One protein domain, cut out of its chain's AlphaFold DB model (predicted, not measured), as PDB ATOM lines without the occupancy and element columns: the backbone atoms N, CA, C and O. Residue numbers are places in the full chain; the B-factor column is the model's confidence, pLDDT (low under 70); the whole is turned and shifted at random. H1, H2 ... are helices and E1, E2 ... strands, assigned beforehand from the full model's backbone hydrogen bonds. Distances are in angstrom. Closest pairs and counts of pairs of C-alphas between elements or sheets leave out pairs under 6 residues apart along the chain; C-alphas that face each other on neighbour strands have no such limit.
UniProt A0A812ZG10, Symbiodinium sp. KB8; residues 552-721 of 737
ATOM      1  N   PHE A 552     143.660 159.332 140.320       92.25
ATOM      2  CA  PHE A 552     144.886 159.605 139.567       92.25
ATOM      3  C   PHE A 552     144.633 160.634 138.453       92.25
ATOM      4  O   PHE A 552     143.624 160.544 137.749       92.25
ATOM      5  N   LEU A 553     145.552 161.586 138.268       93.62
ATOM      6  CA  LEU A 553     145.508 162.613 137.222       93.62
ATOM      7  C   LEU A 553     146.714 162.479 136.275       93.62
ATOM      8  O   LEU A 553     147.850 162.717 136.672       93.62
ATOM      9  N   ASP A 554     146.459 162.118 135.017       93.81
ATOM     10  CA  ASP A 554     147.482 161.821 134.002       93.81
ATOM     11  C   ASP A 554     147.546 162.958 132.968       93.81
ATOM     12  O   ASP A 554     146.680 163.053 132.093       93.81
ATOM     13  N   LEU A 555     148.522 163.859 133.101       94.12
ATOM     14  CA  LEU A 555     148.726 165.010 132.217       94.12
ATOM     15  C   LEU A 555     149.769 164.670 131.141       94.12
ATOM     16  O   LEU A 555     150.884 164.251 131.459       94.12
ATOM     17  N   PHE A 556     149.435 164.925 129.870       92.38
ATOM     18  CA  PHE A 556     150.220 164.519 128.688       92.38
ATOM     19  C   PHE A 556     150.338 162.996 128.536       92.38
ATOM     20  O   PHE A 556     151.364 162.458 128.122       92.38
ATOM     21  N   ALA A 557     149.255 162.295 128.872       85.88
ATOM     22  CA  ALA A 557     149.169 160.838 128.870       85.88
ATOM     23  C   ALA A 557     149.422 160.189 127.484       85.88
ATOM     24  O   ALA A 557     149.648 158.978 127.381       85.88
ATOM     25  N   GLY A 558     149.361 160.968 126.398       83.19
ATOM     26  CA  GLY A 558     149.518 160.510 125.024       83.19
ATOM     27  C   GLY A 558     148.379 159.612 124.530       83.19
ATOM     28  O   GLY A 558     147.518 159.155 125.281       83.19
ATOM     29  N   ALA A 559     148.418 159.275 123.238       76.06
ATOM     30  CA  ALA A 559     147.372 158.536 122.510       76.06
ATOM     31  C   ALA A 559     147.020 157.121 123.037       76.06
ATOM     32  O   ALA A 559     146.204 156.426 122.431       76.06
ATOM     33  N   ARG A 560     147.672 156.646 124.105       75.31
ATOM     34  CA  ARG A 560     147.411 155.345 124.749       75.31
ATOM     35  C   ARG A 560     147.244 155.421 126.267       75.31
ATOM     36  O   ARG A 560     146.938 154.388 126.853       75.31
ATOM     37  N   ALA A 561     147.460 156.585 126.891       82.12
ATOM     38  CA  ALA A 561     147.376 156.798 128.340       82.12
ATOM     39  C   ALA A 561     147.910 155.608 129.173       82.12
ATOM     40  O   ALA A 561     147.133 154.958 129.883       82.12
ATOM     41  N   PRO A 562     149.196 155.229 129.018       80.31
ATOM     42  CA  PRO A 562     149.695 153.943 129.498       80.31
ATOM     43  C   PRO A 562     149.680 153.846 131.027       80.31
ATOM     44  O   PRO A 562     149.369 152.781 131.553       80.31
ATOM     45  N   VAL A 563     149.941 154.953 131.734       81.94
ATOM     46  CA  VAL A 563     149.944 154.992 133.204       81.94
ATOM     47  C   VAL A 563     148.515 154.918 133.740       81.94
ATOM     48  O   VAL A 563     148.208 154.000 134.498       81.94
ATOM     49  N   SER A 564     147.604 155.772 133.254       85.31
ATOM     50  CA  SER A 564     146.164 155.649 133.537       85.31
ATOM     51  C   SER A 564     145.598 154.254 133.256       85.31
ATOM     52  O   SER A 564     144.696 153.800 133.951       85.31
ATOM     53  N   SER A 565     146.061 153.584 132.197       81.56
ATOM     54  CA  SER A 565     145.554 152.257 131.825       81.56
ATOM     55  C   SER A 565     146.053 151.189 132.791       81.56
ATOM     56  O   SER A 565     145.228 150.477 133.349       81.56
ATOM     57  N   ALA A 566     147.354 151.169 133.099       79.94
ATOM     58  CA  ALA A 566     147.905 150.270 134.111       79.94
ATOM     59  C   ALA A 566     147.277 150.481 135.504       79.94
ATOM     60  O   ALA A 566     147.035 149.516 136.221       79.94
ATOM     61  N   LEU A 567     146.969 151.726 135.885       81.38
ATOM     62  CA  LEU A 567     146.305 152.027 137.158       81.38
ATOM     63  C   LEU A 567     144.831 151.591 137.178       81.38
ATOM     64  O   LEU A 567     144.394 151.024 138.178       81.38
ATOM     65  N   ARG A 568     144.089 151.742 136.070       84.75
ATOM     66  CA  ARG A 568     142.741 151.156 135.927       84.75
ATOM     67  C   ARG A 568     142.760 149.628 135.972       84.75
ATOM     68  O   ARG A 568     141.908 149.044 136.634       84.75
ATOM     69  N   ASP A 569     143.738 148.989 135.330       82.00
ATOM     70  CA  ASP A 569     143.909 147.527 135.351       82.00
ATOM     71  C   ASP A 569     144.252 147.004 136.763       82.00
ATOM     72  O   ASP A 569     143.905 145.877 137.116       82.00
ATOM     73  N   LEU A 570     144.880 147.844 137.599       81.56
ATOM     74  CA  LEU A 570     145.118 147.610 139.030       81.56
ATOM     75  C   LEU A 570     143.927 147.996 139.935       81.56
ATOM     76  O   LEU A 570     143.994 147.781 141.145       81.56
ATOM     77  N   GLY A 571     142.836 148.530 139.377       82.75
ATOM     78  CA  GLY A 571     141.612 148.878 140.106       82.75
ATOM     79  C   GLY A 571     141.582 150.272 140.745       82.75
ATOM     80  O   GLY A 571     140.730 150.508 141.600       82.75
ATOM     81  N   PHE A 572     142.472 151.191 140.358       81.94
ATOM     82  CA  PHE A 572     142.465 152.577 140.846       81.94
ATOM     83  C   PHE A 572     141.562 153.492 140.007       81.94
ATOM     84  O   PHE A 572     141.610 153.486 138.771       81.94
ATOM     85  N   ASP A 573     140.802 154.354 140.685       85.81
ATOM     86  CA  ASP A 573     140.023 155.410 140.042       85.81
ATOM     87  C   ASP A 573     140.949 156.443 139.377       85.81
ATOM     88  O   ASP A 573     141.808 157.060 140.010       85.81
ATOM     89  N   CYS A 574     140.761 156.653 138.075       88.19
ATOM     90  CA  CYS A 574     141.544 157.590 137.274       88.19
ATOM     91  C   CYS A 574     140.628 158.657 136.672       88.19
ATOM     92  O   CYS A 574     139.587 158.332 136.094       88.19
ATOM     93  N   PHE A 575     141.045 159.921 136.732       88.62
ATOM     94  CA  PHE A 575     140.453 160.981 135.917       88.62
ATOM     95  C   PHE A 575     140.657 160.659 134.416       88.62
ATOM     96  O   PHE A 575     141.621 159.967 134.067       88.62
ATOM     97  N   PRO A 576     139.777 161.114 133.498       87.56
ATOM     98  CA  PRO A 576     140.011 160.982 132.061       87.56
ATOM     99  C   PRO A 576     141.388 161.525 131.662       87.56
ATOM    100  O   PRO A 576     141.776 162.616 132.068       87.56
ATOM    101  N   ALA A 577     142.135 160.740 130.885       87.75
ATOM    102  CA  ALA A 577     143.528 161.027 130.564       87.75
ATOM    103  C   ALA A 577     143.660 162.348 129.788       87.75
ATOM    104  O   ALA A 577     143.048 162.517 128.732       87.75
ATOM    105  N   VAL A 578     144.446 163.286 130.318       91.31
ATOM    106  CA  VAL A 578     144.469 164.677 129.859       91.31
ATOM    107  C   VAL A 578     145.519 164.851 128.767       91.31
ATOM    108  O   VAL A 578     146.691 165.121 129.035       91.31
ATOM    109  N   ASP A 579     145.088 164.695 127.518       89.62
ATOM    110  CA  ASP A 579     145.920 164.938 126.341       89.62
ATOM    111  C   ASP A 579     145.068 165.375 125.137       89.62
ATOM    112  O   ASP A 579     144.046 164.756 124.834       89.62
ATOM    113  N   ILE A 580     145.516 166.402 124.407       84.50
ATOM    114  CA  ILE A 580     144.847 166.913 123.195       84.50
ATOM    115  C   ILE A 580     144.797 165.900 122.038       84.50
ATOM    116  O   ILE A 580     144.014 166.065 121.105       84.50
ATOM    117  N   ILE A 581     145.634 164.856 122.086       79.69
ATOM    118  CA  ILE A 581     145.648 163.735 121.138       79.69
ATOM    119  C   ILE A 581     144.565 162.696 121.497       79.69
ATOM    120  O   ILE A 581     144.138 161.934 120.629       79.69
ATOM    121  N   VAL A 582     144.112 162.662 122.757       75.06
ATOM    122  CA  VAL A 582     143.005 161.810 123.227       75.06
ATOM    123  C   VAL A 582     141.664 162.518 123.019       75.06
ATOM    124  O   VAL A 582     140.757 161.935 122.428       75.06
ATOM    125  N   ASP A 583     141.553 163.778 123.445       78.31
ATOM    126  CA  ASP A 583     140.389 164.636 123.208       78.31
ATOM    127  C   ASP A 583     140.847 166.099 123.083       78.31
ATOM    128  O   ASP A 583     141.527 166.625 123.961       78.31
ATOM    129  N   ALA A 584     140.456 166.786 122.006       78.75
ATOM    130  CA  ALA A 584     140.843 168.178 121.765       78.75
ATOM    131  C   ALA A 584     140.325 169.168 122.835       78.75
ATOM    132  O   ALA A 584     140.847 170.277 122.943       78.75
ATOM    133  N   SER A 585     139.319 168.780 123.629       79.69
ATOM    134  CA  SER A 585     138.840 169.539 124.791       79.69
ATOM    135  C   SER A 585     139.716 169.372 126.040       79.69
ATOM    136  O   SER A 585     139.691 170.242 126.909       79.69
ATOM    137  N   CYS A 586     140.572 168.345 126.110       85.06
ATOM    138  CA  CYS A 586     141.557 168.147 127.184       85.06
ATOM    139  C   CYS A 586     142.809 169.036 127.027       85.06
ATOM    140  O   CYS A 586     143.936 168.628 127.319       85.06
ATOM    141  N   ASN A 587     142.624 170.271 126.559       87.06
ATOM    142  CA  ASN A 587     143.690 171.239 126.348       87.06
ATOM    143  C   ASN A 587     143.982 172.024 127.636       87.06
ATOM    144  O   ASN A 587     143.259 172.963 127.960       87.06
ATOM    145  N   ILE A 588     145.081 171.717 128.338       91.50
ATOM    146  CA  ILE A 588     145.452 172.448 129.567       91.50
ATOM    147  C   ILE A 588     145.760 173.939 129.346       91.50
ATOM    148  O   ILE A 588     145.919 174.665 130.324       91.50
ATOM    149  N   LEU A 589     145.882 174.400 128.096       91.00
ATOM    150  CA  LEU A 589     146.128 175.803 127.744       91.00
ATOM    151  C   LEU A 589     144.830 176.618 127.620       91.00
ATOM    152  O   LEU A 589     144.893 177.846 127.701       91.00
ATOM    153  N   ASP A 590     143.671 175.960 127.517       88.12
ATOM    154  CA  ASP A 590     142.369 176.599 127.724       88.12
ATOM    155  C   ASP A 590     142.198 176.982 129.203       88.12
ATOM    156  O   ASP A 590     142.509 176.206 130.110       88.12
ATOM    157  N   ASP A 591     141.738 178.204 129.471       88.62
ATOM    158  CA  ASP A 591     141.599 178.702 130.841       88.62
ATOM    159  C   ASP A 591     140.423 178.071 131.592       88.62
ATOM    160  O   ASP A 591     140.520 177.880 132.805       88.62
ATOM    161  N   ALA A 592     139.322 177.711 130.928       83.12
ATOM    162  CA  ALA A 592     138.172 177.119 131.608       83.12
ATOM    163  C   ALA A 592     138.470 175.680 132.067       83.12
ATOM    164  O   ALA A 592     138.146 175.311 133.202       83.12
ATOM    165  N   PHE A 593     139.142 174.896 131.223       89.88
ATOM    166  CA  PHE A 593     139.599 173.543 131.523       89.88
ATOM    167  C   PHE A 593     140.742 173.538 132.549       89.88
ATOM    168  O   PHE A 593     140.691 172.774 133.513       89.88
ATOM    169  N   PHE A 594     141.717 174.449 132.447       93.38
ATOM    170  CA  PHE A 594     142.755 174.585 133.479       93.38
ATOM    171  C   PHE A 594     142.170 174.975 134.844       93.38
ATOM    172  O   PHE A 594     142.471 174.336 135.849       93.38
ATOM    173  N   ASN A 595     141.251 175.947 134.893       88.75
ATOM    174  CA  ASN A 595     140.557 176.309 136.133       88.75
ATOM    175  C   ASN A 595     139.608 175.206 136.642       88.75
ATOM    176  O   ASN A 595     139.256 175.202 137.822       88.75
ATOM    177  N   LEU A 596     139.166 174.263 135.802       88.50
ATOM    178  CA  LEU A 596     138.499 173.039 136.260       88.50
ATOM    179  C   LEU A 596     139.496 172.099 136.953       88.50
ATOM    180  O   LEU A 596     139.240 171.712 138.089       88.50
ATOM    181  N   LEU A 597     140.634 171.793 136.321       92.06
ATOM    182  CA  LEU A 597     141.668 170.930 136.908       92.06
ATOM    183  C   LEU A 597     142.208 171.492 138.233       92.06
ATOM    184  O   LEU A 597     142.288 170.751 139.210       92.06
ATOM    185  N   CYS A 598     142.479 172.799 138.303       91.69
ATOM    186  CA  CYS A 598     142.871 173.472 139.543       91.69
ATOM    187  C   CYS A 598     141.844 173.245 140.661       91.69
ATOM    188  O   CYS A 598     142.221 172.791 141.730       91.69
ATOM    189  N   ARG A 599     140.543 173.446 140.405       87.12
ATOM    190  CA  ARG A 599     139.489 173.215 141.416       87.12
ATOM    191  C   ARG A 599     139.344 171.750 141.838       87.12
ATOM    192  O   ARG A 599     138.870 171.499 142.939       87.12
ATOM    193  N   ILE A 600     139.711 170.791 140.986       84.50
ATOM    194  CA  ILE A 600     139.720 169.359 141.336       84.50
ATOM    195  C   ILE A 600     140.928 169.041 142.236       84.50
ATOM    196  O   ILE A 600     140.782 168.287 143.197       84.50
ATOM    197  N   ALA A 601     142.087 169.654 141.969       86.62
ATOM    198  CA  ALA A 601     143.264 169.577 142.833       86.62
ATOM    199  C   ALA A 601     143.009 170.242 144.199       86.62
ATOM    200  O   ALA A 601     143.074 169.552 145.211       86.62
ATOM    201  N   ASP A 602     142.604 171.521 144.213       83.94
ATOM    202  CA  ASP A 602     142.313 172.325 145.416       83.94
ATOM    203  C   ASP A 602     141.249 171.687 146.339       83.94
ATOM    204  O   ASP A 602     141.169 172.003 147.524       83.94
ATOM    205  N   ALA A 603     140.392 170.813 145.798       79.81
ATOM    206  CA  ALA A 603     139.362 170.089 146.542       79.81
ATOM    207  C   ALA A 603     139.856 168.774 147.184       79.81
ATOM    208  O   ALA A 603     139.046 168.025 147.732       79.81
ATOM    209  N   GLY A 604     141.151 168.444 147.082       80.50
ATOM    210  CA  GLY A 604     141.728 167.202 147.615       80.50
ATOM    211  C   GLY A 604     141.245 165.924 146.914       80.50
ATOM    212  O   GLY A 604     141.405 164.826 147.450       80.50
ATOM    213  N   LEU A 605     140.637 166.045 145.725       81.69
ATOM    214  CA  LEU A 605     140.092 164.910 144.968       81.69
ATOM    215  C   LEU A 605     141.169 164.136 144.196       81.69
ATOM    216  O   LEU A 605     140.905 163.024 143.747       81.69
ATOM    217  N   VAL A 606     142.366 164.706 144.033       86.62
ATOM    218  CA  VAL A 606     143.512 164.067 143.373       86.62
ATOM    219  C   VAL A 606     144.409 163.421 144.428       86.62
ATOM    220  O   VAL A 606     144.824 164.068 145.386       86.62
ATOM    221  N   GLY A 607     144.690 162.128 144.272       77.94
ATOM    222  CA  GLY A 607     145.555 161.361 145.178       77.94
ATOM    223  C   GLY A 607     146.986 161.264 144.669       77.94
ATOM    224  O   GLY A 607     147.928 161.292 145.458       77.94
ATOM    225  N   ALA A 608     147.139 161.200 143.346       86.00
ATOM    226  CA  ALA A 608     148.421 161.275 142.667       86.00
ATOM    227  C   ALA A 608     148.259 161.960 141.299       86.00
ATOM    228  O   ALA A 608     147.265 161.727 140.609       86.00
ATOM    229  N   ALA A 609     149.232 162.771 140.889       90.94
ATOM    230  CA  ALA A 609     149.261 163.416 139.577       90.94
ATOM    231  C   ALA A 609     150.605 163.211 138.872       90.94
ATOM    232  O   ALA A 609     151.662 163.386 139.473       90.94
ATOM    233  N   LEU A 610     150.565 162.885 137.582       91.75
ATOM    234  CA  LEU A 610     151.725 162.792 136.698       91.75
ATOM    235  C   LEU A 610     151.648 163.883 135.630       91.75
ATOM    236  O   LEU A 610     150.584 164.108 135.058       91.75
ATOM    237  N   ALA A 611     152.782 164.506 135.311       93.25
ATOM    238  CA  ALA A 611     152.934 165.344 134.128       93.25
ATOM    239  C   ALA A 611     154.139 164.912 133.284       93.25
ATOM    240  O   ALA A 611     155.260 164.862 133.785       93.25
ATOM    241  N   ALA A 612     153.920 164.681 131.985       89.25
ATOM    242  CA  ALA A 612     154.974 164.448 130.988       89.25
ATOM    243  C   ALA A 612     155.037 165.581 129.927       89.25
ATOM    244  O   ALA A 612     154.817 165.347 128.735       89.25
ATOM    245  N   PRO A 613     155.274 166.851 130.323       90.50
ATOM    246  CA  PRO A 613     155.088 168.005 129.447       90.50
ATOM    247  C   PRO A 613     156.068 168.033 128.266       90.50
ATOM    248  O   PRO A 613     157.281 167.850 128.409       90.50
ATOM    249  N   VAL A 614     155.531 168.338 127.081       85.81
ATOM    250  CA  VAL A 614     156.184 168.175 125.770       85.81
ATOM    251  C   VAL A 614     157.639 168.677 125.743       85.81
ATOM    252  O   VAL A 614     157.928 169.877 125.782       85.81
ATOM    253  N   CYS A 615     158.578 167.740 125.595       85.19
ATOM    254  CA  CYS A 615     160.018 168.007 125.622       85.19
ATOM    255  C   CYS A 615     160.591 168.521 124.282       85.19
ATOM    256  O   CYS A 615     161.750 168.928 124.210       85.19
ATOM    257  N   SER A 616     159.818 168.533 123.188       83.06
ATOM    258  CA  SER A 616     160.324 168.800 121.822       83.06
ATOM    259  C   SER A 616     160.856 170.226 121.586       83.06
ATOM    260  O   SER A 616     161.632 170.451 120.650       83.06
ATOM    261  N   LYS A 617     160.466 171.188 122.436       86.31
ATOM    262  CA  LYS A 617     160.980 172.572 122.466       86.31
ATOM    263  C   LYS A 617     162.077 172.794 123.526       86.31
ATOM    264  O   LYS A 617     162.623 173.891 123.600       86.31
ATOM    265  N   HIS A 618     162.396 171.761 124.310       85.50
ATOM    266  CA  HIS A 618     163.425 171.745 125.358       85.50
ATOM    267  C   HIS A 618     164.564 170.747 125.062       85.50
ATOM    268  O   HIS A 618     165.599 170.779 125.715       85.50
ATOM    269  N   SER A 619     164.425 169.858 124.074       82.12
ATOM    270  CA  SER A 619     165.445 168.849 123.768       82.12
ATOM    271  C   SER A 619     166.774 169.466 123.318       82.12
ATOM    272  O   SER A 619     166.833 170.169 122.304       82.12
ATOM    273  N   ILE A 620     167.866 169.089 123.999       81.06
ATOM    274  CA  ILE A 620     169.251 169.464 123.654       81.06
ATOM    275  C   ILE A 620     169.624 169.043 122.214       81.06
ATOM    276  O   ILE A 620     170.520 169.624 121.603       81.06
ATOM    277  N   LEU A 621     168.901 168.093 121.604       78.00
ATOM    278  CA  LEU A 621     169.095 167.718 120.198       78.00
ATOM    279  C   LEU A 621     168.874 168.885 119.217       78.00
ATOM    280  O   LEU A 621     169.509 168.886 118.165       78.00
ATOM    281  N   ARG A 622     168.066 169.903 119.560       79.38
ATOM    282  CA  ARG A 622     167.916 171.132 118.748       79.38
ATOM    283  C   ARG A 622     169.180 171.995 118.682       79.38
ATOM    284  O   ARG A 622     169.292 172.827 117.792       79.38
ATOM    285  N   VAL A 623     170.129 171.809 119.601       78.38
ATOM    286  CA  VAL A 623     171.413 172.534 119.613       78.38
ATOM    287  C   VAL A 623     172.419 171.903 118.629       78.38
ATOM    288  O   VAL A 623     173.456 172.490 118.331       78.38
ATOM    289  N   ARG A 624     172.130 170.710 118.082       78.19
ATOM    290  CA  ARG A 624     173.003 170.037 117.106       78.19
ATOM    291  C   ARG A 624     172.837 170.630 115.696       78.19
ATOM    292  O   ARG A 624     171.710 170.905 115.280       78.19
ATOM    293  N   PRO A 625     173.929 170.779 114.919       70.81
ATOM    294  CA  PRO A 625     173.853 171.272 113.545       70.81
ATOM    295  C   PRO A 625     173.023 170.333 112.656       70.81
ATOM    296  O   PRO A 625     173.077 169.114 112.802       70.81
ATOM    297  N   GLY A 626     172.267 170.916 111.720       73.88
ATOM    298  CA  GLY A 626     171.371 170.193 110.807       73.88
ATOM    299  C   GLY A 626     169.947 169.960 111.332       73.88
ATOM    300  O   GLY A 626     169.110 169.467 110.579       73.88
ATOM    301  N   GLY A 627     169.646 170.321 112.585       70.38
ATOM    302  CA  GLY A 627     168.282 170.312 113.128       70.38
ATOM    303  C   GLY A 627     167.497 171.617 112.882       70.38
ATOM    304  O   GLY A 627     168.077 172.618 112.457       70.38
ATOM    305  N   PRO A 628     166.182 171.641 113.183       73.25
ATOM    306  CA  PRO A 628     165.400 172.880 113.260       73.25
ATOM    307  C   PRO A 628     165.973 173.834 114.317       73.25
ATOM    308  O   PRO A 628     166.452 173.366 115.352       73.25
ATOM    309  N   LYS A 629     165.870 175.156 114.096       78.25
ATOM    310  CA  LYS A 629     166.469 176.177 114.975       78.25
ATOM    311  C   LYS A 629     166.115 175.930 116.461       78.25
ATOM    312  O   LYS A 629     164.948 175.664 116.782       78.25
ATOM    313  N   PRO A 630     167.087 175.988 117.390       84.81
ATOM    314  CA  PRO A 630     166.792 175.954 118.816       84.81
ATOM    315  C   PRO A 630     166.046 177.225 119.236       84.81
ATOM    316  O   PRO A 630     166.463 178.327 118.896       84.81
ATOM    317  N   LEU A 631     164.960 177.065 120.001       90.00
ATOM    318  CA  LEU A 631     164.273 178.185 120.667       90.00
ATOM    319  C   LEU A 631     164.994 178.603 121.961       90.00
ATOM    320  O   LEU A 631     164.919 179.750 122.390       90.00
ATOM    321  N   ARG A 632     165.693 177.638 122.566       89.88
ATOM    322  CA  ARG A 632     166.397 177.688 123.849       89.88
ATOM    323  C   ARG A 632     167.762 177.032 123.678       89.88
ATOM    324  O   ARG A 632     167.883 176.076 122.910       89.88
ATOM    325  N   ASP A 633     168.758 177.500 124.412       89.38
ATOM    326  CA  ASP A 633     170.070 176.855 124.531       89.38
ATOM    327  C   ASP A 633     170.642 177.067 125.945       89.38
ATOM    328  O   ASP A 633     169.958 177.599 126.813       89.38
ATOM    329  N   PHE A 634     171.869 176.614 126.211       87.69
ATOM    330  CA  PHE A 634     172.460 176.685 127.554       87.69
ATOM    331  C   PHE A 634     172.773 178.111 128.039       87.69
ATOM    332  O   PHE A 634     172.935 178.303 129.239       87.69
ATOM    333  N   ALA A 635     172.880 179.096 127.139       86.19
ATOM    334  CA  ALA A 635     173.038 180.503 127.517       86.19
ATOM    335  C   ALA A 635     171.676 181.190 127.701       86.19
ATOM    336  O   ALA A 635     171.540 182.094 128.524       86.19
ATOM    337  N   PHE A 636     170.665 180.735 126.956       88.56
ATOM    338  CA  PHE A 636     169.303 181.258 126.984       88.56
ATOM    339  C   PHE A 636     168.277 180.126 127.207       88.56
ATOM    340  O   PHE A 636     167.556 179.757 126.270       88.56
ATOM    341  N   PRO A 637     168.202 179.545 128.424       85.75
ATOM    342  CA  PRO A 637     167.355 178.381 128.700       85.75
ATOM    343  C   PRO A 637     165.860 178.714 128.677       85.75
ATOM    344  O   PRO A 637     165.062 177.890 128.241       85.75
ATOM    345  N   THR A 638     165.472 179.930 129.065       87.06
ATOM    346  CA  THR A 638     164.082 180.410 129.013       87.06
ATOM    347  C   THR A 638     163.650 180.818 127.598       87.06
ATOM    348  O   THR A 638     162.474 180.691 127.259       87.06
ATOM    349  N   GLY A 639     164.596 181.242 126.751       90.31
ATOM    350  CA  GLY A 639     164.382 181.578 125.341       90.31
ATOM    351  C   GLY A 639     165.431 182.532 124.773       90.31
ATOM    352  O   GLY A 639     165.858 183.472 125.441       90.31
ATOM    353  N   ARG A 640     165.857 182.291 123.528       87.56
ATOM    354  CA  ARG A 640     166.882 183.101 122.848       87.56
ATOM    355  C   ARG A 640     166.373 184.502 122.456       87.56
ATOM    356  O   ARG A 640     165.197 184.651 122.133       87.56
ATOM    357  N   PRO A 641     167.258 185.514 122.371       83.94
ATOM    358  CA  PRO A 641     166.886 186.867 121.946       83.94
ATOM    359  C   PRO A 641     166.729 187.035 120.421       83.94
ATOM    360  O   PRO A 641     166.218 188.057 119.979       83.94
ATOM    361  N   ASP A 642     167.176 186.072 119.603       84.88
ATOM    362  CA  ASP A 642     167.194 186.150 118.130       84.88
ATOM    363  C   ASP A 642     166.075 185.329 117.452       84.88
ATOM    364  O   ASP A 642     166.266 184.754 116.374       84.88
ATOM    365  N   LEU A 643     164.913 185.212 118.093       85.88
ATOM    366  CA  LEU A 643     163.760 184.488 117.550       85.88
ATOM    367  C   LEU A 643     162.891 185.384 116.653       85.88
ATOM    368  O   LEU A 643     162.776 186.591 116.863       85.88
ATOM    369  N   ASN A 644     162.259 184.777 115.646       81.50
ATOM    370  CA  ASN A 644     161.143 185.397 114.926       81.50
ATOM    371  C   ASN A 644     159.832 185.201 115.717       81.50
ATOM    372  O   ASN A 644     159.818 184.584 116.785       81.50
ATOM    373  N   TRP A 645     158.720 185.728 115.203       74.19
ATOM    374  CA  TRP A 645     157.438 185.661 115.905       74.19
ATOM    375  C   TRP A 645     156.884 184.228 116.012       74.19
ATOM    376  O   TRP A 645     156.417 183.859 117.084       74.19
ATOM    377  N   GLU A 646     156.997 183.397 114.965       77.44
ATOM    378  CA  GLU A 646     156.529 182.000 114.979       77.44
ATOM    379  C   GLU A 646     157.294 181.181 116.025       77.44
ATOM    380  O   GLU A 646     156.704 180.433 116.808       77.44
ATOM    381  N   ASP A 647     158.618 181.345 116.060       86.00
ATOM    382  CA  ASP A 647     159.514 180.737 117.042       86.00
ATOM    383  C   ASP A 647     159.210 181.234 118.467       86.00
ATOM    384  O   ASP A 647     159.276 180.452 119.417       86.00
ATOM    385  N   THR A 648     158.832 182.506 118.635       83.75
ATOM    386  CA  THR A 648     158.517 183.081 119.956       83.75
ATOM    387  C   THR A 648     157.132 182.671 120.459       83.75
ATOM    388  O   THR A 648     156.999 182.338 121.634       83.75
ATOM    389  N   ALA A 649     156.118 182.587 119.596       81.44
ATOM    390  CA  ALA A 649     154.811 182.040 119.965       81.44
ATOM    391  C   ALA A 649     154.943 180.567 120.406       81.44
ATOM    392  O   ALA A 649     154.421 180.173 121.449       81.44
ATOM    393  N   GLN A 650     155.749 179.772 119.689       86.31
ATOM    394  CA  GLN A 650     156.102 178.402 120.086       86.31
ATOM    395  C   GLN A 650     156.911 178.339 121.396       86.31
ATOM    396  O   GLN A 650     156.783 177.371 122.155       86.31
ATOM    397  N   LEU A 651     157.762 179.334 121.670       89.31
ATOM    398  CA  LEU A 651     158.508 179.457 122.925       89.31
ATOM    399  C   LEU A 651     157.556 179.723 124.101       89.31
ATOM    400  O   LEU A 651     157.585 178.966 125.072       89.31
ATOM    401  N   GLN A 652     156.708 180.751 123.987       89.12
ATOM    402  CA  GLN A 652     155.714 181.152 124.986       89.12
ATOM    403  C   GLN A 652     154.701 180.029 125.257       89.12
ATOM    404  O   GLN A 652     154.446 179.705 126.413       89.12
ATOM    405  N   GLU A 653     154.170 179.376 124.216       89.88
ATOM    406  CA  GLU A 653     153.268 178.226 124.364       89.88
ATOM    407  C   GLU A 653     153.934 177.075 125.130       89.88
ATOM    408  O   GLU A 653     153.340 176.506 126.045       89.88
ATOM    409  N   SER A 654     155.183 176.743 124.791       90.94
ATOM    410  CA  SER A 654     155.902 175.670 125.486       90.94
ATOM    411  C   SER A 654     156.370 176.041 126.894       90.94
ATOM    412  O   SER A 654     156.545 175.132 127.702       90.94
ATOM    413  N   ALA A 655     156.514 177.333 127.208       90.00
ATOM    414  CA  ALA A 655     156.686 177.809 128.580       90.00
ATOM    415  C   ALA A 655     155.377 177.652 129.370       90.00
ATOM    416  O   ALA A 655     155.361 176.948 130.376       90.00
ATOM    417  N   LEU A 656     154.256 178.175 128.854       92.38
ATOM    418  CA  LEU A 656     152.952 178.109 129.523       92.38
ATOM    419  C   LEU A 656     152.486 176.665 129.778       92.38
ATOM    420  O   LEU A 656     151.868 176.397 130.805       92.38
ATOM    421  N   LEU A 657     152.820 175.721 128.889       93.00
ATOM    422  CA  LEU A 657     152.623 174.287 129.134       93.00
ATOM    423  C   LEU A 657     153.359 173.797 130.388       93.00
ATOM    424  O   LEU A 657     152.763 173.111 131.219       93.00
ATOM    425  N   HIS A 658     154.643 174.133 130.530       92.19
ATOM    426  CA  HIS A 658     155.453 173.730 131.682       92.19
ATOM    427  C   HIS A 658     154.997 174.470 132.948       92.19
ATOM    428  O   HIS A 658     154.812 173.829 133.978       92.19
ATOM    429  N   ASP A 659     154.685 175.763 132.869       92.75
ATOM    430  CA  ASP A 659     154.172 176.551 133.998       92.75
ATOM    431  C   ASP A 659     152.829 176.040 134.524       92.75
ATOM    432  O   ASP A 659     152.689 175.822 135.727       92.75
ATOM    433  N   ARG A 660     151.853 175.777 133.644       95.50
ATOM    434  CA  ARG A 660     150.568 175.185 134.049       95.50
ATOM    435  C   ARG A 660     150.739 173.774 134.616       95.50
ATOM    436  O   ARG A 660     150.007 173.416 135.533       95.50
ATOM    437  N   SER A 661     151.726 173.009 134.141       94.38
ATOM    438  CA  SER A 661     152.077 171.709 134.734       94.38
ATOM    439  C   SER A 661     152.565 171.875 136.173       94.38
ATOM    440  O   SER A 661     151.976 171.294 137.080       94.38
ATOM    441  N   ARG A 662     153.582 172.722 136.400       93.06
ATOM    442  CA  ARG A 662     154.129 173.012 137.738       93.06
ATOM    443  C   ARG A 662     153.045 173.513 138.693       93.06
ATOM    444  O   ARG A 662     152.876 172.954 139.766       93.06
ATOM    445  N   LEU A 663     152.261 174.510 138.272       94.12
ATOM    446  CA  LEU A 663     151.189 175.117 139.074       94.12
ATOM    447  C   LEU A 663     150.072 174.133 139.450       94.12
ATOM    448  O   LEU A 663     149.489 174.260 140.525       94.12
ATOM    449  N   LEU A 664     149.744 173.180 138.574       95.06
ATOM    450  CA  LEU A 664     148.732 172.163 138.861       95.06
ATOM    451  C   LEU A 664     149.282 171.070 139.783       95.06
ATOM    452  O   LEU A 664     148.581 170.658 140.705       95.06
ATOM    453  N   LEU A 665     150.544 170.664 139.602       92.25
ATOM    454  CA  LEU A 665     151.224 169.772 140.542       92.25
ATOM    455  C   LEU A 665     151.344 170.421 141.934       92.25
ATOM    456  O   LEU A 665     150.905 169.802 142.896       92.25
ATOM    457  N   SER A 666     151.772 171.685 142.060       89.94
ATOM    458  CA  SER A 666     151.797 172.416 143.347       89.94
ATOM    459  C   SER A 666     150.457 172.403 144.092       89.94
ATOM    460  O   SER A 666     150.434 172.357 145.317       89.94
ATOM    461  N   ARG A 667     149.319 172.425 143.384       90.50
ATOM    462  CA  ARG A 667     147.981 172.362 144.008       90.50
ATOM    463  C   ARG A 667     147.617 170.963 144.500       90.50
ATOM    464  O   ARG A 667     146.967 170.837 145.534       90.50
ATOM    465  N   VAL A 668     148.028 169.919 143.779       85.25
ATOM    466  CA  VAL A 668     147.866 168.518 144.213       85.25
ATOM    467  C   VAL A 668     148.765 168.242 145.423       85.25
ATOM    468  O   VAL A 668     148.287 167.739 146.434       85.25
ATOM    469  N   SER A 669     150.025 168.672 145.336       83.56
ATOM    470  CA  SER A 669     151.038 168.673 146.396       83.56
ATOM    471  C   SER A 669     150.525 169.345 147.678       83.56
ATOM    472  O   SER A 669     150.347 168.675 148.693       83.56
ATOM    473  N   ALA A 670     150.111 170.616 147.604       79.19
ATOM    474  CA  ALA A 670     149.540 171.365 148.730       79.19
ATOM    475  C   ALA A 670     148.188 170.827 149.256       79.19
ATOM    476  O   ALA A 670     147.707 171.288 150.289       79.19
ATOM    477  N   SER A 671     147.577 169.854 148.568       78.44
ATOM    478  CA  SER A 671     146.373 169.134 149.015       78.44
ATOM    479  C   SER A 671     146.689 167.734 149.577       78.44
ATOM    480  O   SER A 671     145.787 166.910 149.760       78.44
ATOM    481  N   GLY A 672     147.970 167.441 149.833       71.31
ATOM    482  CA  GLY A 672     148.451 166.155 150.339       71.31
ATOM    483  C   GLY A 672     148.314 165.027 149.315       71.31
ATOM    484  O   GLY A 672     147.868 163.935 149.668       71.31
ATOM    485  N   GLY A 673     148.581 165.307 148.036       73.50
ATOM    486  CA  GLY A 673     148.598 164.337 146.939       73.50
ATOM    487  C   GLY A 673     150.000 164.167 146.345       73.50
ATOM    488  O   GLY A 673     150.756 165.129 146.226       73.50
ATOM    489  N   LEU A 674     150.341 162.942 145.938       80.00
ATOM    490  CA  LEU A 674     151.631 162.624 145.318       80.00
ATOM    491  C   LEU A 674     151.766 163.331 143.957       80.00
ATOM    492  O   LEU A 674     150.817 163.346 143.172       80.00
ATOM    493  N   ILE A 675     152.948 163.849 143.624       83.19
ATOM    494  CA  ILE A 675     153.202 164.458 142.312       83.19
ATOM    495  C   ILE A 675     154.399 163.825 141.604       83.19
ATOM    496  O   ILE A 675     155.374 163.407 142.224       83.19
ATOM    497  N   LEU A 676     154.322 163.733 140.279       83.62
ATOM    498  CA  LEU A 676     155.373 163.185 139.433       83.62
ATOM    499  C   LEU A 676     155.600 164.085 138.217       83.62
ATOM    500  O   LEU A 676     154.651 164.468 137.530       83.62
ATOM    501  N   LEU A 677     156.868 164.359 137.910       86.19
ATOM    502  CA  LEU A 677     157.285 165.032 136.681       86.19
ATOM    503  C   LEU A 677     158.184 164.095 135.866       86.19
ATOM    504  O   LEU A 677     159.202 163.605 136.361       86.19
ATOM    505  N   GLU A 678     157.823 163.878 134.603       85.50
ATOM    506  CA  GLU A 678     158.657 163.207 133.608       85.50
ATOM    507  C   GLU A 678     159.237 164.238 132.636       85.50
ATOM    508  O   GLU A 678     158.528 165.096 132.098       85.50
ATOM    509  N   ASN A 679     160.541 164.148 132.390       83.94
ATOM    510  CA  ASN A 679     161.144 164.651 131.161       83.94
ATOM    511  C   ASN A 679     162.443 163.882 130.874       83.94
ATOM    512  O   ASN A 679     163.119 163.454 131.813       83.94
ATOM    513  N   PRO A 680     162.882 163.775 129.606       78.56
ATOM    514  CA  PRO A 680     164.179 163.190 129.293       78.56
ATOM    515  C   PRO A 680     165.313 163.896 130.041       78.56
ATOM    516  O   PRO A 680     165.373 165.126 130.052       78.56
ATOM    517  N   ALA A 681     166.255 163.140 130.613       68.31
ATOM    518  CA  ALA A 681     167.332 163.702 131.442       68.31
ATOM    519  C   ALA A 681     168.190 164.760 130.707       68.31
ATOM    520  O   ALA A 681     168.775 165.638 131.331       68.31
ATOM    521  N   SER A 682     168.242 164.702 129.371       72.25
ATOM    522  CA  SER A 682     168.898 165.674 128.484       72.25
ATOM    523  C   SER A 682     167.935 166.751 127.940       72.25
ATOM    524  O   SER A 682     167.971 167.110 126.755       72.25
ATOM    525  N   SER A 683     167.058 167.266 128.803       83.06
ATOM    526  CA  SER A 683     166.089 168.325 128.497       83.06
ATOM    527  C   SER A 683     166.498 169.651 129.142       83.06
ATOM    528  O   SER A 683     166.782 169.714 130.336       83.06
ATOM    529  N   LEU A 684     166.469 170.737 128.362       85.25
ATOM    530  CA  LEU A 684     166.718 172.109 128.819       85.25
ATOM    531  C   LEU A 684     165.685 172.604 129.845       85.25
ATOM    532  O   LEU A 684     165.920 173.640 130.452       85.25
ATOM    533  N   THR A 685     164.592 171.868 130.095       86.38
ATOM    534  CA  THR A 685     163.690 172.167 131.225       86.38
ATOM    535  C   THR A 685     164.439 172.112 132.566       86.38
ATOM    536  O   THR A 685     164.248 172.973 133.412       86.38
ATOM    537  N   PHE A 686     165.420 171.210 132.720       84.81
ATOM    538  CA  PHE A 686     166.291 171.147 133.907       84.81
ATOM    539  C   PHE A 686     167.437 172.180 133.896       84.81
ATOM    540  O   PHE A 686     168.290 172.169 134.778       84.81
ATOM    541  N   HIS A 687     167.467 173.071 132.901       85.00
ATOM    542  CA  HIS A 687     168.321 174.261 132.863       85.00
ATOM    543  C   HIS A 687     167.513 175.563 133.014       85.00
ATOM    544  O   HIS A 687     168.106 176.641 133.038       85.00
ATOM    545  N   ASP A 688     166.181 175.487 133.124       86.75
ATOM    546  CA  ASP A 688     165.335 176.635 133.444       86.75
ATOM    547  C   ASP A 688     165.386 176.909 134.965       86.75
ATOM    548  O   ASP A 688     165.019 176.028 135.754       86.75
ATOM    549  N   PRO A 689     165.825 178.104 135.414       83.50
ATOM    550  CA  PRO A 689     165.908 178.427 136.840       83.50
ATOM    551  C   PRO A 689     164.564 178.351 137.573       83.50
ATOM    552  O   PRO A 689     164.542 178.057 138.768       83.50
ATOM    553  N   LEU A 690     163.442 178.592 136.884       86.94
ATOM    554  CA  LEU A 690     162.105 178.546 137.476       86.94
ATOM    555  C   LEU A 690     161.598 177.105 137.620       86.94
ATOM    556  O   LEU A 690     160.889 176.801 138.578       86.94
ATOM    557  N   MET A 691     161.988 176.204 136.714       86.12
ATOM    558  CA  MET A 691     161.733 174.768 136.867       86.12
ATOM    559  C   MET A 691     162.593 174.180 137.990       86.12
ATOM    560  O   MET A 691     162.076 173.452 138.831       86.12
ATOM    561  N   MET A 692     163.886 174.517 138.037       83.75
ATOM    562  CA  MET A 692     164.800 173.987 139.056       83.75
ATOM    563  C   MET A 692     164.451 174.462 140.469       83.75
ATOM    564  O   MET A 692     164.280 173.620 141.344       83.75
ATOM    565  N   SER A 693     164.232 175.764 140.678       81.81
ATOM    566  CA  SER A 693     163.806 176.277 141.993       81.81
ATOM    567  C   SER A 693     162.436 175.742 142.431       81.81
ATOM    568  O   SER A 693     162.223 175.500 143.617       81.81
ATOM    569  N   TRP A 694     161.520 175.484 141.487       86.44
ATOM    570  CA  TRP A 694     160.252 174.810 141.776       86.44
ATOM    571  C   TRP A 694     160.461 173.355 142.230       86.44
ATOM    572  O   TRP A 694     159.944 172.981 143.281       86.44
ATOM    573  N   ILE A 695     161.277 172.563 141.517       78.88
ATOM    574  CA  ILE A 695     161.641 171.194 141.936       78.88
ATOM    575  C   ILE A 695     162.294 171.213 143.325       78.88
ATOM    576  O   ILE A 695     161.934 170.409 144.177       78.88
ATOM    577  N   GLU A 696     163.223 172.134 143.577       74.81
ATOM    578  CA  GLU A 696     163.907 172.268 144.871       74.81
ATOM    579  C   GLU A 696     162.940 172.635 146.013       74.81
ATOM    580  O   GLU A 696     163.137 172.181 147.139       74.81
ATOM    581  N   SER A 697     161.872 173.394 145.730       73.81
ATOM    582  CA  SER A 697     160.840 173.749 146.718       73.81
ATOM    583  C   SER A 697     159.808 172.648 146.999       73.81
ATOM    584  O   SER A 697     159.394 172.487 148.142       73.81
ATOM    585  N   GLU A 698     159.406 171.875 145.986       68.50
ATOM    586  CA  GLU A 698     158.407 170.797 146.114       68.50
ATOM    587  C   GLU A 698     159.044 169.452 146.512       68.50
ATOM    588  O   GLU A 698     158.344 168.509 146.881       68.50
ATOM    589  N   ALA A 699     160.372 169.327 146.392       58.84
ATOM    590  CA  ALA A 699     161.086 168.061 146.528       58.84
ATOM    591  C   ALA A 699     162.494 168.193 147.151       58.84
ATOM    592  O   ALA A 699     163.494 167.893 146.485       58.84
ATOM    593  N   PRO A 700     162.607 168.535 148.451       47.03
ATOM    594  CA  PRO A 700     163.885 168.490 149.172       47.03
ATOM    595  C   PRO A 700     164.530 167.088 149.171       47.03
ATOM    596  O   PRO A 700     165.749 166.964 149.284       47.03
ATOM    597  N   PHE A 701     163.729 166.031 148.983       41.59
ATOM    598  CA  PHE A 701     164.175 164.642 148.847       41.59
ATOM    599  C   PHE A 701     163.744 164.068 147.486       41.59
ATOM    600  O   PHE A 701     162.633 163.573 147.312       41.59
ATOM    601  N   CYS A 702     164.625 164.149 146.485       38.62
ATOM    602  CA  CYS A 702     164.320 163.730 145.113       38.62
ATOM    603  C   CYS A 702     164.498 162.212 144.901       38.62
ATOM    604  O   CYS A 702     165.619 161.732 144.711       38.62
ATOM    605  N   ALA A 703     163.395 161.462 144.811       37.19
ATOM    606  CA  ALA A 703     163.410 160.065 144.373       37.19
ATOM    607  C   ALA A 703     163.500 159.963 142.834       37.19
ATOM    608  O   ALA A 703     162.562 160.313 142.110       37.19
ATOM    609  N   GLN A 704     164.634 159.473 142.315       37.44
ATOM    610  CA  GLN A 704     164.830 159.232 140.879       37.44
ATOM    611  C   GLN A 704     164.355 157.825 140.490       37.44
ATOM    612  O   GLN A 704     165.031 156.835 140.768       37.44
ATOM    613  N   ALA A 705     163.239 157.734 139.766       34.59
ATOM    614  CA  ALA A 705     162.732 156.479 139.223       34.59
ATOM    615  C   ALA A 705     163.227 156.259 137.779       34.59
ATOM    616  O   ALA A 705     162.885 156.997 136.853       34.59
ATOM    617  N   LEU A 706     164.029 155.208 137.576       29.16
ATOM    618  CA  LEU A 706     164.466 154.744 136.255       29.16
ATOM    619  C   LEU A 706     163.581 153.585 135.778       29.16
ATOM    620  O   LEU A 706     163.753 152.445 136.205       29.16
ATOM    621  N   MET A 707     162.655 153.870 134.859       27.55
ATOM    622  CA  MET A 707     161.847 152.840 134.197       27.55
ATOM    623  C   MET A 707     162.589 152.259 132.982       27.55
ATOM    624  O   MET A 707     162.878 152.950 132.008       27.55
ATOM    625  N   LEU A 708     162.895 150.964 133.058       27.20
ATOM    626  CA  LEU A 708     163.546 150.154 132.020       27.20
ATOM    627  C   LEU A 708     162.546 149.684 130.934       27.20
ATOM    628  O   LEU A 708     161.338 149.699 131.164       27.20
ATOM    629  N   PRO A 709     162.997 149.099 129.804       30.91
ATOM    630  CA  PRO A 709     164.257 149.304 129.081       30.91
ATOM    631  C   PRO A 709     164.028 149.725 127.608       30.91
ATOM    632  O   PRO A 709     164.973 149.782 126.825       30.91
ATOM    633  N   SER A 710     162.776 149.953 127.193       27.42
ATOM    634  CA  SER A 710     162.370 150.163 125.791       27.42
ATOM    635  C   SER A 710     162.298 151.634 125.359       27.42
ATOM    636  O   SER A 710     162.132 151.911 124.172       27.42
ATOM    637  N   TRP A 711     162.460 152.570 126.298       26.33
ATOM    638  CA  TRP A 711     162.479 154.013 126.060       26.33
ATOM    639  C   TRP A 711     163.823 154.580 126.520       26.33
ATOM    640  O   TRP A 711     164.208 154.436 127.677       26.33
ATOM    641  N   GLY A 712     164.566 155.206 125.606       26.52
ATOM    642  CA  GLY A 712     165.888 155.747 125.915       26.52
ATOM    643  C   GLY A 712     165.819 157.041 126.732       26.52
ATOM    644  O   GLY A 712     165.324 158.049 126.237       26.52
ATOM    645  N   ASN A 713     166.415 157.030 127.927       27.08
ATOM    646  CA  ASN A 713     166.758 158.211 128.736       27.08
ATOM    647  C   ASN A 713     165.583 159.100 129.213       27.08
ATOM    648  O   ASN A 713     165.770 160.308 129.385       27.08
ATOM    649  N   ALA A 714     164.411 158.516 129.473       27.42
ATOM    650  CA  ALA A 714     163.365 159.159 130.277       27.42
ATOM    651  C   ALA A 714     163.811 159.287 131.750       27.42
ATOM    652  O   ALA A 714     164.485 158.393 132.268       27.42
ATOM    653  N   MET A 715     163.441 160.378 132.428       31.19
ATOM    654  CA  MET A 715     163.678 160.563 133.866       31.19
ATOM    655  C   MET A 715     162.346 160.864 134.546       31.19
ATOM    656  O   MET A 715     161.805 161.960 134.406       31.19
ATOM    657  N   VAL A 716     161.835 159.896 135.309       33.66
ATOM    658  CA  VAL A 716     160.678 160.104 136.181       33.66
ATOM    659  C   VAL A 716     161.201 160.535 137.546       33.66
ATOM    660  O   VAL A 716     162.009 159.834 138.161       33.66
ATOM    661  N   ARG A 717     160.743 161.686 138.032       36.09
ATOM    662  CA  ARG A 717     160.919 162.088 139.429       36.09
ATOM    663  C   ARG A 717     159.566 162.034 140.124       36.09
ATOM    664  O   ARG A 717     158.590 162.556 139.587       36.09
ATOM    665  N   ALA A 718     159.520 161.392 141.285       33.38
ATOM    666  CA  ALA A 718     158.352 161.377 142.156       33.38
ATOM    667  C   ALA A 718     158.645 162.218 143.400       33.38
ATOM    668  O   ALA A 718     159.746 162.142 143.952       33.38
ATOM    669  N   PHE A 719     157.667 163.014 143.822       36.03
ATOM    670  CA  PHE A 719     157.770 163.924 144.954       36.03
ATOM    671  C   PHE A 719     156.512 163.816 145.821       36.03
ATOM    672  O   PHE A 719     155.394 163.728 145.306       36.03
ATOM    673  N   SER A 720     156.702 163.828 147.137       31.25
ATOM    674  CA  SER A 720     155.626 163.819 148.126       31.25
ATOM    675  C   SER A 720     155.810 165.022 149.036       31.25
ATOM    676  O   SER A 720     156.821 165.106 149.732       31.25
ATOM    677  N   ALA A 721     154.846 165.936 149.029       27.50
ATOM    678  CA  ALA A 721     154.845 167.067 149.940       27.50
ATOM    679  C   ALA A 721     154.078 166.714 151.213       27.50
ATOM    680  O   ALA A 721     152.853 166.666 151.227       27.50
TER     681      ALA A 721
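AT A GLANCE: This is residues 552 to 721 of the 737 residues of a protein of Symbiodinium sp. KB8 (UniProt A0A812ZG10). A twisted sheet of five strands has the long helix H4 along one face, with H2 and H6 packed beside the last part of H4, one to each side, and H1 at the sheet's edge by E1. The first part of H4 runs out past the sheet, to an end made of H3 and the loop residues 624 to 644. The printed part has 170 residues with six named helices and five named strands, in the order E1 H1 H2 E2 H3 H4 E3 H5 H6 E4 E5; the class is mixed, helices and strands, and the mixed sheet runs E1 E2 E3 E5 E4. It is compact, with a radius of gyration of the C-alphas of 16.1 A and spans of 48 by 36 by 31 A.

HOW THE PARTS SIT: Start at E1, residues 552 to 555, an edge strand. H1, residues 562 to 569, only grazes the sheet; its closest C-alpha to E1 is Ser 564, 6.3 A from that of Asp 554. Past H2, residues 591 to 602, find E2, residues 606 to 611, parallel to E1, with N 553 and O 608 2.9 A apart. H3, residues 620 to 623, is not on the sheet. H4, residues 645 to 669, touches H2 with residues 660 to 668 alone, at a shallow tilt of 22 degrees, the same way; the closest C-alphas, of Ala 601 and Val 668, are 4.9 A apart. E3, residues 674 to 680, is parallel to E2, with N 609 and O 674 2.8 A apart. H4 runs along the strands at a height over the sheet of 10.7 A, over E2 and only just over E3, with 3 C-alphas: two layers, a helix on one face of a sheet. E1, H1 H2, E2 and E2, H3 H4, E3 are strand-helix-strand units, parallel neighbours joined through helices, with right-handed crossovers. H5, residues 684 to 687, is close to but not clearly touching H6, residues 689 to 698; the C-alphas of Phe 686 and Met 692 are closest, at 6.1 A. H6 touches H4 at a shallow tilt of 9 degrees, the same way, with Ser 666 and Glu 698 closest, their C-alphas 7.3 A apart. E4, residues 703 to 705, and E5, residues 714 to 719, form a hairpin, with N 705 and O 716 2.9 A apart. E5 is antiparallel to E3, with N 719 and O 675 2.8 A apart; E3, H5 H6, E4 is a split unit, E5 between its strands, also right-handed. Every O i to N i+4 pair is within hydrogen-bond range in H1, H2 and H6, and 20 of 21 in H4; H3 and H5 are too short for one.

IN THESE COORDINATES: Find C-alpha 552 at (144.886, 159.605, 139.567), where E1 begins. H4 starts at C-alpha 645, (157.438, 185.661, 115.905), and runs 35.5 A; E3 spans 20.4 A, E5 16.4 A and H2 15.9 A. E5 ends at C-alpha 719, (157.770, 163.924, 144.954).

THE WHOLE: The C-alphas of Gly 571 and Asp 642 are the two farthest apart, at 50.3 A. The printed part has no cut; the links H1 to H2 and H3 to H4 are long. Look for pLDDT under 70 at residue 681 and residues 698 to 721.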